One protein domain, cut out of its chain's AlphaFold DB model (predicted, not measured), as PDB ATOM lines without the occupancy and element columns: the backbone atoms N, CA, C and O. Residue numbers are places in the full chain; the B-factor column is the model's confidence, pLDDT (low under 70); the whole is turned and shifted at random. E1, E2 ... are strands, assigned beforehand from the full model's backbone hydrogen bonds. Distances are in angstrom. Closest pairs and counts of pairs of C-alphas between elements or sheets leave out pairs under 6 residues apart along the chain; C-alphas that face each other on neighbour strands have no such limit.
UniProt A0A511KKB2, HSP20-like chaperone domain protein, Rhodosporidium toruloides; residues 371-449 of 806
ATOM      1  N   LEU A 371      16.645  90.438  39.490       97.62
ATOM      2  CA  LEU A 371      16.265  91.549  40.365       97.62
ATOM      3  C   LEU A 371      15.318  92.492  39.615       97.62
ATOM      4  O   LEU A 371      15.698  93.057  38.592       97.62
ATOM      5  N   ASP A 372      14.135  92.705  40.179       98.06
ATOM      6  CA  ASP A 372      13.138  93.696  39.768       98.06
ATOM      7  C   ASP A 372      12.894  94.719  40.902       98.06
ATOM      8  O   ASP A 372      13.110  94.433  42.086       98.06
ATOM      9  N   ILE A 373      12.501  95.945  40.543       98.06
ATOM     10  CA  ILE A 373      12.429  97.112  41.435       98.06
ATOM     11  C   ILE A 373      11.095  97.839  41.233       98.06
ATOM     12  O   ILE A 373      10.999  98.823  40.495       98.06
ATOM     13  N   ASP A 374      10.078  97.384  41.958       98.06
ATOM     14  CA  ASP A 374       8.729  97.935  41.922       98.06
ATOM     15  C   ASP A 374       8.640  99.235  42.743       98.06
ATOM     16  O   ASP A 374       8.957  99.278  43.937       98.06
ATOM     17  N   ARG A 375       8.215 100.316  42.078       97.19
ATOM     18  CA  ARG A 375       8.008 101.662  42.651       97.19
ATOM     19  C   ARG A 375       6.601 102.198  42.374       97.19
ATOM     20  O   ARG A 375       6.396 103.410  42.404       97.19
ATOM     21  N   SER A 376       5.656 101.309  42.061       97.44
ATOM     22  CA  SER A 376       4.249 101.665  41.833       97.44
ATOM     23  C   SER A 376       3.593 102.281  43.076       97.44
ATOM     24  O   SER A 376       2.716 103.135  42.957       97.44
ATOM     25  N   ASP A 377       4.061 101.898  44.264       97.12
ATOM     26  CA  ASP A 377       3.585 102.400  45.548       97.12
ATOM     27  C   ASP A 377       4.274 103.744  45.932       97.12
ATOM     28  O   ASP A 377       5.509 103.862  45.935       97.12
ATOM     29  N   PRO A 378       3.512 104.806  46.264       96.19
ATOM     30  CA  PRO A 378       4.075 106.078  46.724       96.19
ATOM     31  C   PRO A 378       4.639 106.028  48.157       96.19
ATOM     32  O   PRO A 378       5.388 106.926  48.540       96.19
ATOM     33  N   LEU A 379       4.308 105.005  48.954       96.69
ATOM     34  CA  LEU A 379       4.694 104.855  50.362       96.69
ATOM     35  C   LEU A 379       5.832 103.848  50.585       96.69
ATOM     36  O   LEU A 379       6.436 103.840  51.659       96.69
ATOM     37  N   GLN A 380       6.161 103.009  49.601       97.62
ATOM     38  CA  GLN A 380       7.226 102.002  49.698       97.62
ATOM     39  C   GLN A 380       7.825 101.651  48.328       97.62
ATOM     40  O   GLN A 380       7.199 101.832  47.292       97.62
ATOM     41  N   ILE A 381       9.055 101.147  48.327       97.94
ATOM     42  CA  ILE A 381       9.675 100.454  47.193       97.94
ATOM     43  C   ILE A 381       9.713  98.966  47.542       97.94
ATOM     44  O   ILE A 381      10.044  98.617  48.679       97.94
ATOM     45  N   VAL A 382       9.397  98.101  46.578       98.44
ATOM     46  CA  VAL A 382       9.460  96.645  46.746       98.44
ATOM     47  C   VAL A 382      10.497  96.077  45.784       98.44
ATOM     48  O   VAL A 382      10.293  96.050  44.573       98.44
ATOM     49  N   LEU A 383      11.624  95.610  46.322       98.44
ATOM     50  CA  LEU A 383      12.595  94.844  45.541       98.44
ATOM     51  C   LEU A 383      12.113  93.396  45.469       98.44
ATOM     52  O   LEU A 383      11.742  92.822  46.495       98.44
ATOM     53  N   ARG A 384      12.122  92.811  44.274       98.56
ATOM     54  CA  ARG A 384      11.722  91.424  44.020       98.56
ATOM     55  C   ARG A 384      12.934  90.695  43.448       98.56
ATOM     56  O   ARG A 384      13.394  91.048  42.367       98.56
ATOM     57  N   VAL A 385      13.476  89.722  44.174       98.38
ATOM     58  CA  VAL A 385      14.682  88.985  43.767       98.38
ATOM     59  C   VAL A 385      14.344  87.513  43.609       98.38
ATOM     60  O   VAL A 385      13.961  86.880  44.592       98.38
ATOM     61  N   THR A 386      14.471  86.948  42.410       97.94
ATOM     62  CA  THR A 386      14.406  85.486  42.265       97.94
ATOM     63  C   THR A 386      15.736  84.899  42.717       97.94
ATOM     64  O   THR A 386      16.792  85.322  42.254       97.94
ATOM     65  N   LEU A 387      15.677  83.951  43.649       97.44
ATOM     66  CA  LEU A 387      16.811  83.240  44.240       97.44
ATOM     67  C   LEU A 387      16.466  81.739  44.334       97.44
ATOM     68  O   LEU A 387      16.325  81.203  45.435       97.44
ATOM     69  N   PRO A 388      16.261  81.049  43.195       96.62
ATOM     70  CA  PRO A 388      16.002  79.612  43.197       96.62
ATOM     71  C   PRO A 388      17.216  78.851  43.750       96.62
ATOM     72  O   PRO A 388      18.352  79.172  43.418       96.62
ATOM     73  N   GLY A 389      16.972  77.836  44.583       95.25
ATOM     74  CA  GLY A 389      18.023  76.989  45.166       95.25
ATOM     75  C   GLY A 389      18.645  77.501  46.472       95.25
ATOM     76  O   GLY A 389      19.346  76.733  47.122       95.25
ATOM     77  N   PHE A 390      18.354  78.735  46.893       97.19
ATOM     78  CA  PHE A 390      18.839  79.302  48.156       97.19
ATOM     79  C   PHE A 390      17.902  79.003  49.330       97.19
ATOM     80  O   PHE A 390      16.678  79.036  49.188       97.19
ATOM     81  N   SER A 391      18.470  78.766  50.514       97.00
ATOM     82  CA  SER A 391      17.718  78.734  51.769       97.00
ATOM     83  C   SER A 391      17.520  80.147  52.345       97.00
ATOM     84  O   SER A 391      18.171  81.100  51.926       97.00
ATOM     85  N   LEU A 392      16.638  80.302  53.340       97.50
ATOM     86  CA  LEU A 392      16.525  81.568  54.086       97.50
ATOM     87  C   LEU A 392      17.794  81.872  54.904       97.50
ATOM     88  O   LEU A 392      18.096  83.036  55.152       97.50
ATOM     89  N   GLU A 393      18.519  80.838  55.331       97.50
ATOM     90  CA  GLU A 393      19.727  80.954  56.157       97.50
ATOM     91  C   GLU A 393      20.937  81.417  55.321       97.50
ATOM     92  O   GLU A 393      21.811  82.109  55.838       97.50
ATOM     93  N   ASP A 394      20.918  81.133  54.014       97.50
ATOM     94  CA  ASP A 394      21.928  81.547  53.030       97.50
ATOM     95  C   ASP A 394      21.819  83.039  52.638       97.50
ATOM     96  O   ASP A 394      22.721  83.579  51.996       97.50
ATOM     97  N   ILE A 395      20.708  83.717  52.970       98.12
ATOM     98  CA  ILE A 395      20.348  85.048  52.444       98.12
ATOM     99  C   ILE A 395      20.570  86.155  53.485       98.12
ATOM    100  O   ILE A 395      19.887  86.248  54.504       98.12
ATOM    101  N   THR A 396      21.453  87.102  53.162       98.12
ATOM    102  CA  THR A 396      21.704  88.326  53.934       98.12
ATOM    103  C   THR A 396      21.207  89.571  53.193       98.12
ATOM    104  O   THR A 396      21.678  89.911  52.107       98.12
ATOM    105  N   VAL A 397      20.300  90.325  53.825       98.06
ATOM    106  CA  VAL A 397      19.842  91.646  53.356       98.06
ATOM    107  C   VAL A 397      20.288  92.725  54.341       98.06
ATOM    108  O   VAL A 397      19.857  92.740  55.492       98.06
ATOM    109  N   ALA A 398      21.114  93.667  53.883       96.81
ATOM    110  CA  ALA A 398      21.643  94.753  54.704       96.81
ATOM    111  C   ALA A 398      21.436  96.122  54.039       96.81
ATOM    112  O   ALA A 398      21.881  96.361  52.917       96.81
ATOM    113  N   MET A 399      20.819  97.072  54.747       96.94
ATOM    114  CA  MET A 399      20.773  98.465  54.291       96.94
ATOM    115  C   MET A 399      22.023  99.216  54.771       96.94
ATOM    116  O   MET A 399      22.262  99.347  55.970       96.94
ATOM    117  N   ARG A 400      22.823  99.724  53.829       94.19
ATOM    118  CA  ARG A 400      24.023 100.530  54.092       94.19
ATOM    119  C   ARG A 400      23.695 102.030  54.065       94.19
ATOM    120  O   ARG A 400      22.710 102.471  53.466       94.19
ATOM    121  N   ARG A 401      24.559 102.833  54.698       91.19
ATOM    122  CA  ARG A 401      24.476 104.307  54.707       91.19
ATOM    123  C   ARG A 401      24.393 104.855  53.273       91.19
ATOM    124  O   ARG A 401      25.103 104.388  52.385       91.19
ATOM    125  N   GLY A 402      23.535 105.856  53.059       89.69
ATOM    126  CA  GLY A 402      23.313 106.456  51.737       89.69
ATOM    127  C   GLY A 402      22.328 105.695  50.843       89.69
ATOM    128  O   GLY A 402      22.582 105.570  49.651       89.69
ATOM    129  N   HIS A 403      21.216 105.205  51.411       95.69
ATOM    130  CA  HIS A 403      20.080 104.621  50.675       95.69
ATOM    131  C   HIS A 403      20.449 103.414  49.789       95.69
ATOM    132  O   HIS A 403      19.861 103.212  48.729       95.69
ATOM    133  N   LYS A 404      21.431 102.601  50.207       96.75
ATOM    134  CA  LYS A 404      21.858 101.411  49.455       96.75
ATOM    135  C   LYS A 404      21.375 100.137  50.133       96.75
ATOM    136  O   LYS A 404      21.596  99.972  51.330       96.75
ATOM    137  N   VAL A 405      20.788  99.217  49.377       97.69
ATOM    138  CA  VAL A 405      20.484  97.858  49.846       97.69
ATOM    139  C   VAL A 405      21.504  96.908  49.255       97.69
ATOM    140  O   VAL A 405      21.662  96.822  48.040       97.69
ATOM    141  N   HIS A 406      22.215  96.218  50.132       97.69
ATOM    142  CA  HIS A 406      23.143  95.157  49.797       97.69
ATOM    143  C   HIS A 406      22.432  93.826  50.028       97.69
ATOM    144  O   HIS A 406      21.900  93.585  51.112       97.69
ATOM    145  N   ILE A 407      22.368  93.015  48.980       98.00
ATOM    146  CA  ILE A 407      21.722  91.707  48.953       98.00
ATOM    147  C   ILE A 407      22.829  90.716  48.632       98.00
ATOM    148  O   ILE A 407      23.476  90.852  47.592       98.00
ATOM    149  N   VAL A 408      23.059  89.767  49.531       97.50
ATOM    150  CA  VAL A 408      24.026  88.681  49.369       97.50
ATOM    151  C   VAL A 408      23.297  87.374  49.632       97.50
ATOM    152  O   VAL A 408      22.564  87.277  50.615       97.50
ATOM    153  N   ALA A 409      23.492  86.385  48.774       97.81
ATOM    154  CA  ALA A 409      23.078  85.015  49.016       97.81
ATOM    155  C   ALA A 409      24.215  84.082  48.584       97.81
ATOM    156  O   ALA A 409      24.674  84.179  47.448       97.81
ATOM    157  N   ASP A 410      24.676  83.213  49.482       97.12
ATOM    158  CA  ASP A 410      25.776  82.270  49.233       97.12
ATOM    159  C   ASP A 410      25.358  80.876  49.706       97.12
ATOM    160  O   ASP A 410      25.054  80.686  50.882       97.12
ATOM    161  N   SER A 411      25.292  79.912  48.785       96.06
ATOM    162  CA  SER A 411      24.837  78.550  49.079       96.06
ATOM    163  C   SER A 411      25.727  77.507  48.409       96.06
ATOM    164  O   SER A 411      26.053  77.602  47.226       96.06
ATOM    165  N   TYR A 412      26.099  76.477  49.170       93.31
ATOM    166  CA  TYR A 412      27.126  75.490  48.804       93.31
ATOM    167  C   TYR A 412      26.553  74.189  48.205       93.31
ATOM    168  O   TYR A 412      27.286  73.217  48.029       93.31
ATOM    169  N   GLY A 413      25.246  74.144  47.920       90.75
ATOM    170  CA  GLY A 413      24.580  72.985  47.316       90.75
ATOM    171  C   GLY A 413      24.846  72.821  45.812       90.75
ATOM    172  O   GLY A 413      25.377  73.711  45.158       90.75
ATOM    173  N   GLU A 414      24.399  71.700  45.237       88.69
ATOM    174  CA  GLU A 414      24.561  71.385  43.799       88.69
ATOM    175  C   GLU A 414      23.885  72.406  42.864       88.69
ATOM    176  O   GLU A 414      24.360  72.642  41.756       88.69
ATOM    177  N   ASN A 415      22.798  73.032  43.329       86.94
ATOM    178  CA  ASN A 415      22.098  74.135  42.657       86.94
ATOM    179  C   ASN A 415      22.395  75.505  43.304       86.94
ATOM    180  O   ASN A 415      21.691  76.477  43.038       86.94
ATOM    181  N   GLY A 416      23.379  75.565  44.204       83.44
ATOM    182  CA  GLY A 416      23.795  76.775  44.904       83.44
ATOM    183  C   GLY A 416      24.806  77.604  44.109       83.44
ATOM    184  O   GLY A 416      25.310  77.203  43.058       83.44
ATOM    185  N   GLY A 417      25.120  78.786  44.625       94.44
ATOM    186  CA  GLY A 417      26.123  79.688  44.072       94.44
ATOM    187  C   GLY A 417      26.224  80.966  44.895       94.44
ATOM    188  O   GLY A 417      25.617  81.063  45.959       94.44
ATOM    189  N   HIS A 418      26.956  81.952  44.375       95.62
ATOM    190  CA  HIS A 418      27.042  83.293  44.960       95.62
ATOM    191  C   HIS A 418      26.175  84.267  44.159       95.62
ATOM    192  O   HIS A 418      26.284  84.343  42.934       95.62
ATOM    193  N   PHE A 419      25.323  85.024  44.841       96.38
ATOM    194  CA  PHE A 419      24.559  86.127  44.272       96.38
ATOM    195  C   PHE A 419      24.768  87.378  45.121       96.38
ATOM    196  O   PHE A 419      24.369  87.431  46.283       96.38
ATOM    197  N   GLU A 420      25.336  88.424  44.523       96.75
ATOM    198  CA  GLU A 420      25.569  89.699  45.194       96.75
ATOM    199  C   GLU A 420      25.065  90.873  44.348       96.75
ATOM    200  O   GLU A 420      25.447  91.045  43.189       96.75
ATOM    201  N   LYS A 421      24.208  91.715  44.938       96.94
ATOM    202  CA  LYS A 421      23.713  92.957  44.325       96.94
ATOM    203  C   LYS A 421      23.760  94.113  45.313       96.94
ATOM    204  O   LYS A 421      23.332  93.998  46.460       96.94
ATOM    205  N   LEU A 422      24.205  95.272  44.829       96.81
ATOM    206  CA  LEU A 422      24.115  96.542  45.544       96.81
ATOM    207  C   LEU A 422      23.139  97.468  44.811       96.81
ATOM    208  O   LEU A 422      23.468  98.053  43.783       96.81
ATOM    209  N   VAL A 423      21.934  97.608  45.353       97.38
ATOM    210  CA  VAL A 423      20.877  98.461  44.801       97.38
ATOM    211  C   VAL A 423      20.990  99.852  45.417       97.38
ATOM    212  O   VAL A 423      20.897  99.999  46.636       97.38
ATOM    213  N   MET A 424      21.193 100.883  44.597       97.00
ATOM    214  CA  MET A 424      21.095 102.280  45.032       97.00
ATOM    215  C   MET A 424      19.655 102.764  44.878       97.00
ATOM    216  O   MET A 424      19.062 102.587  43.821       97.00
ATOM    217  N   LEU A 425      19.094 103.355  45.931       96.88
ATOM    218  CA  LEU A 425      17.718 103.848  45.963       96.88
ATOM    219  C   LEU A 425      17.670 105.377  46.070       96.88
ATOM    220  O   LEU A 425      18.661 106.025  46.415       96.88
ATOM    221  N   GLY A 426      16.494 105.944  45.799       95.31
ATOM    222  CA  GLY A 426      16.257 107.383  45.858       95.31
ATOM    223  C   GLY A 426      16.429 107.992  47.264       95.31
ATOM    224  O   GLY A 426      16.275 107.303  48.280       95.31
ATOM    225  N   PRO A 427      16.718 109.305  47.354       95.75
ATOM    226  CA  PRO A 427      16.885 110.018  48.626       95.75
ATOM    227  C   PRO A 427      15.573 110.174  49.418       95.75
ATOM    228  O   PRO A 427      15.591 110.533  50.599       95.75
ATOM    229  N   ASP A 428      14.431 109.899  48.781       95.69
ATOM    230  CA  ASP A 428      13.110 109.796  49.400       95.69
ATOM    231  C   ASP A 428      12.960 108.533  50.262       95.69
ATOM    232  O   ASP A 428      12.114 108.499  51.154       95.69
ATOM    233  N   VAL A 429      13.789 107.505  50.069       96.88
ATOM    234  CA  VAL A 429      13.692 106.246  50.821       96.88
ATOM    235  C   VAL A 429      14.075 106.418  52.295       96.88
ATOM    236  O   VAL A 429      15.027 107.116  52.650       96.88
ATOM    237  N   SER A 430      13.332 105.763  53.186       95.00
ATOM    238  CA  SER A 430      13.638 105.732  54.613       95.00
ATOM    239  C   SER A 430      14.852 104.854  54.901       95.00
ATOM    240  O   SER A 430      14.956 103.726  54.432       95.00
ATOM    241  N   THR A 431      15.743 105.352  55.756       93.75
ATOM    242  CA  THR A 431      16.905 104.622  56.291       93.75
ATOM    243  C   THR A 431      16.547 103.706  57.472       93.75
ATOM    244  O   THR A 431      17.413 103.343  58.265       93.75
ATOM    245  N   SER A 432      15.261 103.400  57.653       93.31
ATOM    246  CA  SER A 432      14.774 102.365  58.570       93.31
ATOM    247  C   SER A 432      15.140 100.977  58.043       93.31
ATOM    248  O   SER A 432      15.186 100.778  56.830       93.31
ATOM    249  N   ALA A 433      15.348 100.009  58.940       92.75
ATOM    250  CA  ALA A 433      15.608  98.625  58.548       92.75
ATOM    251  C   ALA A 433      14.518  98.113  57.576       92.75
ATOM    252  O   ALA A 433      13.331  98.335  57.838       92.75
ATOM    253  N   PRO A 434      14.893  97.473  56.453       97.00
ATOM    254  CA  PRO A 434      13.929  96.969  55.484       97.00
ATOM    255  C   PRO A 434      13.218  95.727  56.036       97.00
ATOM    256  O   PRO A 434      13.808  94.948  56.784       97.00
ATOM    257  N   ARG A 435      11.961  95.508  55.634       97.75
ATOM    258  CA  ARG A 435      11.263  94.236  55.879       97.75
ATOM    259  C   ARG A 435      11.579  93.300  54.721       97.75
ATOM    260  O   ARG A 435      11.358  93.676  53.576       97.75
ATOM    261  N   ALA A 436      12.056  92.095  55.012       98.38
ATOM    262  CA  ALA A 436      12.274  91.053  54.015       98.38
ATOM    263  C   ALA A 436      11.322  89.873  54.253       98.38
ATOM    264  O   ALA A 436      11.028  89.531  55.398       98.38
ATOM    265  N   GLU A 437      10.854  89.261  53.170       98.38
ATOM    266  CA  GLU A 437      10.054  88.035  53.149       98.38
ATOM    267  C   GLU A 437      10.597  87.122  52.048       98.38
ATOM    268  O   GLU A 437      10.920  87.605  50.965       98.38
ATOM    269  N   PHE A 438      10.696  85.819  52.301       98.56
ATOM    270  CA  PHE A 438      11.197  84.840  51.335       98.56
ATOM    271  C   PHE A 438      10.248  83.644  51.289       98.56
ATOM    272  O   PHE A 438       9.897  83.103  52.336       98.56
ATOM    273  N   ASP A 439       9.827  83.243  50.088       98.12
ATOM    274  CA  ASP A 439       8.910  82.107  49.883       98.12
ATOM    275  C   ASP A 439       9.617  80.788  49.507       98.12
ATOM    276  O   ASP A 439       8.958  79.805  49.174       98.12
ATOM    277  N   GLY A 440      10.953  80.756  49.577       96.75
ATOM    278  CA  GLY A 440      11.785  79.641  49.108       96.75
ATOM    279  C   GLY A 440      12.267  79.792  47.660       96.75
ATOM    280  O   GLY A 440      13.056  78.975  47.193       96.75
ATOM    281  N   SER A 441      11.809  80.823  46.939       97.19
ATOM    282  CA  SER A 441      12.221  81.097  45.554       97.19
ATOM    283  C   SER A 441      12.327  82.586  45.207       97.19
ATOM    284  O   SER A 441      13.110  82.969  44.335       97.19
ATOM    285  N   LEU A 442      11.557  83.435  45.890       98.44
ATOM    286  CA  LEU A 442      11.429  84.863  45.639       98.44
ATOM    287  C   LEU A 442      11.567  85.630  46.958       98.44
ATOM    288  O   LEU A 442      10.768  85.486  47.885       98.44
ATOM    289  N   LEU A 443      12.587  86.480  47.021       98.56
ATOM    290  CA  LEU A 443      12.855  87.404  48.115       98.56
ATOM    291  C   LEU A 443      12.174  88.745  47.817       98.56
ATOM    292  O   LEU A 443      12.453  89.385  46.802       98.56
ATOM    293  N   ARG A 444      11.286  89.184  48.707       98.62
ATOM    294  CA  ARG A 444      10.581  90.469  48.639       98.62
ATOM    295  C   ARG A 444      11.106  91.381  49.734       98.62
ATOM    296  O   ARG A 444      10.995  91.055  50.913       98.62
ATOM    297  N   ILE A 445      11.673  92.521  49.353       98.56
ATOM    298  CA  ILE A 445      12.246  93.497  50.284       98.56
ATOM    299  C   ILE A 445      11.411  94.773  50.208       98.56
ATOM    300  O   ILE A 445      11.494  95.516  49.231       98.56
ATOM    301  N   TYR A 446      10.608  95.019  51.240       98.31
ATOM    302  CA  TYR A 446       9.738  96.185  51.371       98.31
ATOM    303  C   TYR A 446      10.475  97.293  52.116       98.31
ATOM    304  O   TYR A 446      10.987  97.100  53.227       98.31
ATOM    305  N   ILE A 447      10.524  98.471  51.502       97.88
ATOM    306  CA  ILE A 447      11.347  99.582  51.965       97.88
ATOM    307  C   ILE A 447      10.497 100.841  51.976       97.88
ATOM    308  O   ILE A 447      10.141 101.371  50.926       97.88
ATOM    309  N   GLN A 448      10.161 101.322  53.171       97.75
ATOM    310  CA  GLN A 448       9.321 102.505  53.323       97.75
ATOM    311  C   GLN A 448       9.965 103.716  52.647       97.75
ATOM    312  O   GLN A 448      11.128 104.046  52.890       97.75
ATOM    313  N   ARG A 449       9.191 104.417  51.825       96.94
ATOM    314  CA  ARG A 449       9.523 105.760  51.364       96.94
ATOM    315  C   ARG A 449       9.162 106.707  52.498       96.94
ATOM    316  O   ARG A 449       8.124 106.558  53.142       96.94
TER     317      ARG A 449
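Overview. This is residues 371 to 449 of the 806 residues of the protein "HSP20-like chaperone domain protein" of Rhodosporidium toruloides (UniProt A0A511KKB2). Two antiparallel sheets stand face to face as a small sandwich, E1, E2, E7 and E6 in one layer and E3, E4 and E5 in the other, with the strands of both layers running along the long axis. The chain passes from one layer to the other twice, by the link E2 to E3 at one end and back by the link E5 to E6 at the other. The printed part has 79 residues, with no named helix and seven named strands, E1 to E7 in order; the sheet orders are E1 - E2 - E7 - E6 and E3 - E4 - E5, and the class is all strand. The whole is compact, with a radius of gyration of the C-alphas of 12.6 A, yet elongated in outline, spanning 40 by 23 by 16 A.

Arrangement. Begin at E1, residues 371 to 374, an edge strand that forms a hairpin with E2, residues 380 to 386; look for N 372 and O 384, 2.8 A apart. Beside E2 you find E7, residues 442 to 448, antiparallel at 165 degrees, with N 383 and O 445 at 2.9 A. E6, residues 435 to 438, is the other edge strand and forms a hairpin with E7, with N 437 and O 444 at 2.9 A. From edge to edge of this sheet the strands' lines turn by 49 degrees. The other sheet is a meander, each strand the antiparallel neighbour of the one before: E3, residues 395 to 400, E4, residues 404 to 410, and E5, residues 418 to 424. Check N 398 and O 406, 2.9 A, for the hairpin E3 and E4, and N 419 and O 409, 2.8 A, for the hairpin E4 and E5. Between the sheets, the closest C-alphas of E3 and E6 are those of Val 397 and Ala 436, 7.6 A apart. E3 and E7 are only just apart, at 8.4 A.

Along the chain. Find C-alpha 371 at (16.265, 91.549, 40.365), where E1 begins; it is 10.0 A long. E2 follows with 19.5 A, E3 with 16.0 A, and E4, from C-alpha 404 at (21.858, 101.411, 49.455), with 19.5 A. E5 measures 19.9 A and E6 10.4 A. E7 runs 19.4 A to C-alpha 448 at (9.321, 102.505, 53.323).

Size, cuts and confidence. Look at Glu 414, between E4 and E5, and Asp 428, between E5 and E6: their C-alphas are the two farthest apart, at 40.5 A. The printed part has no cut and no long link. The mean pLDDT of the printed part is 96.4, and no printed residue is under 70.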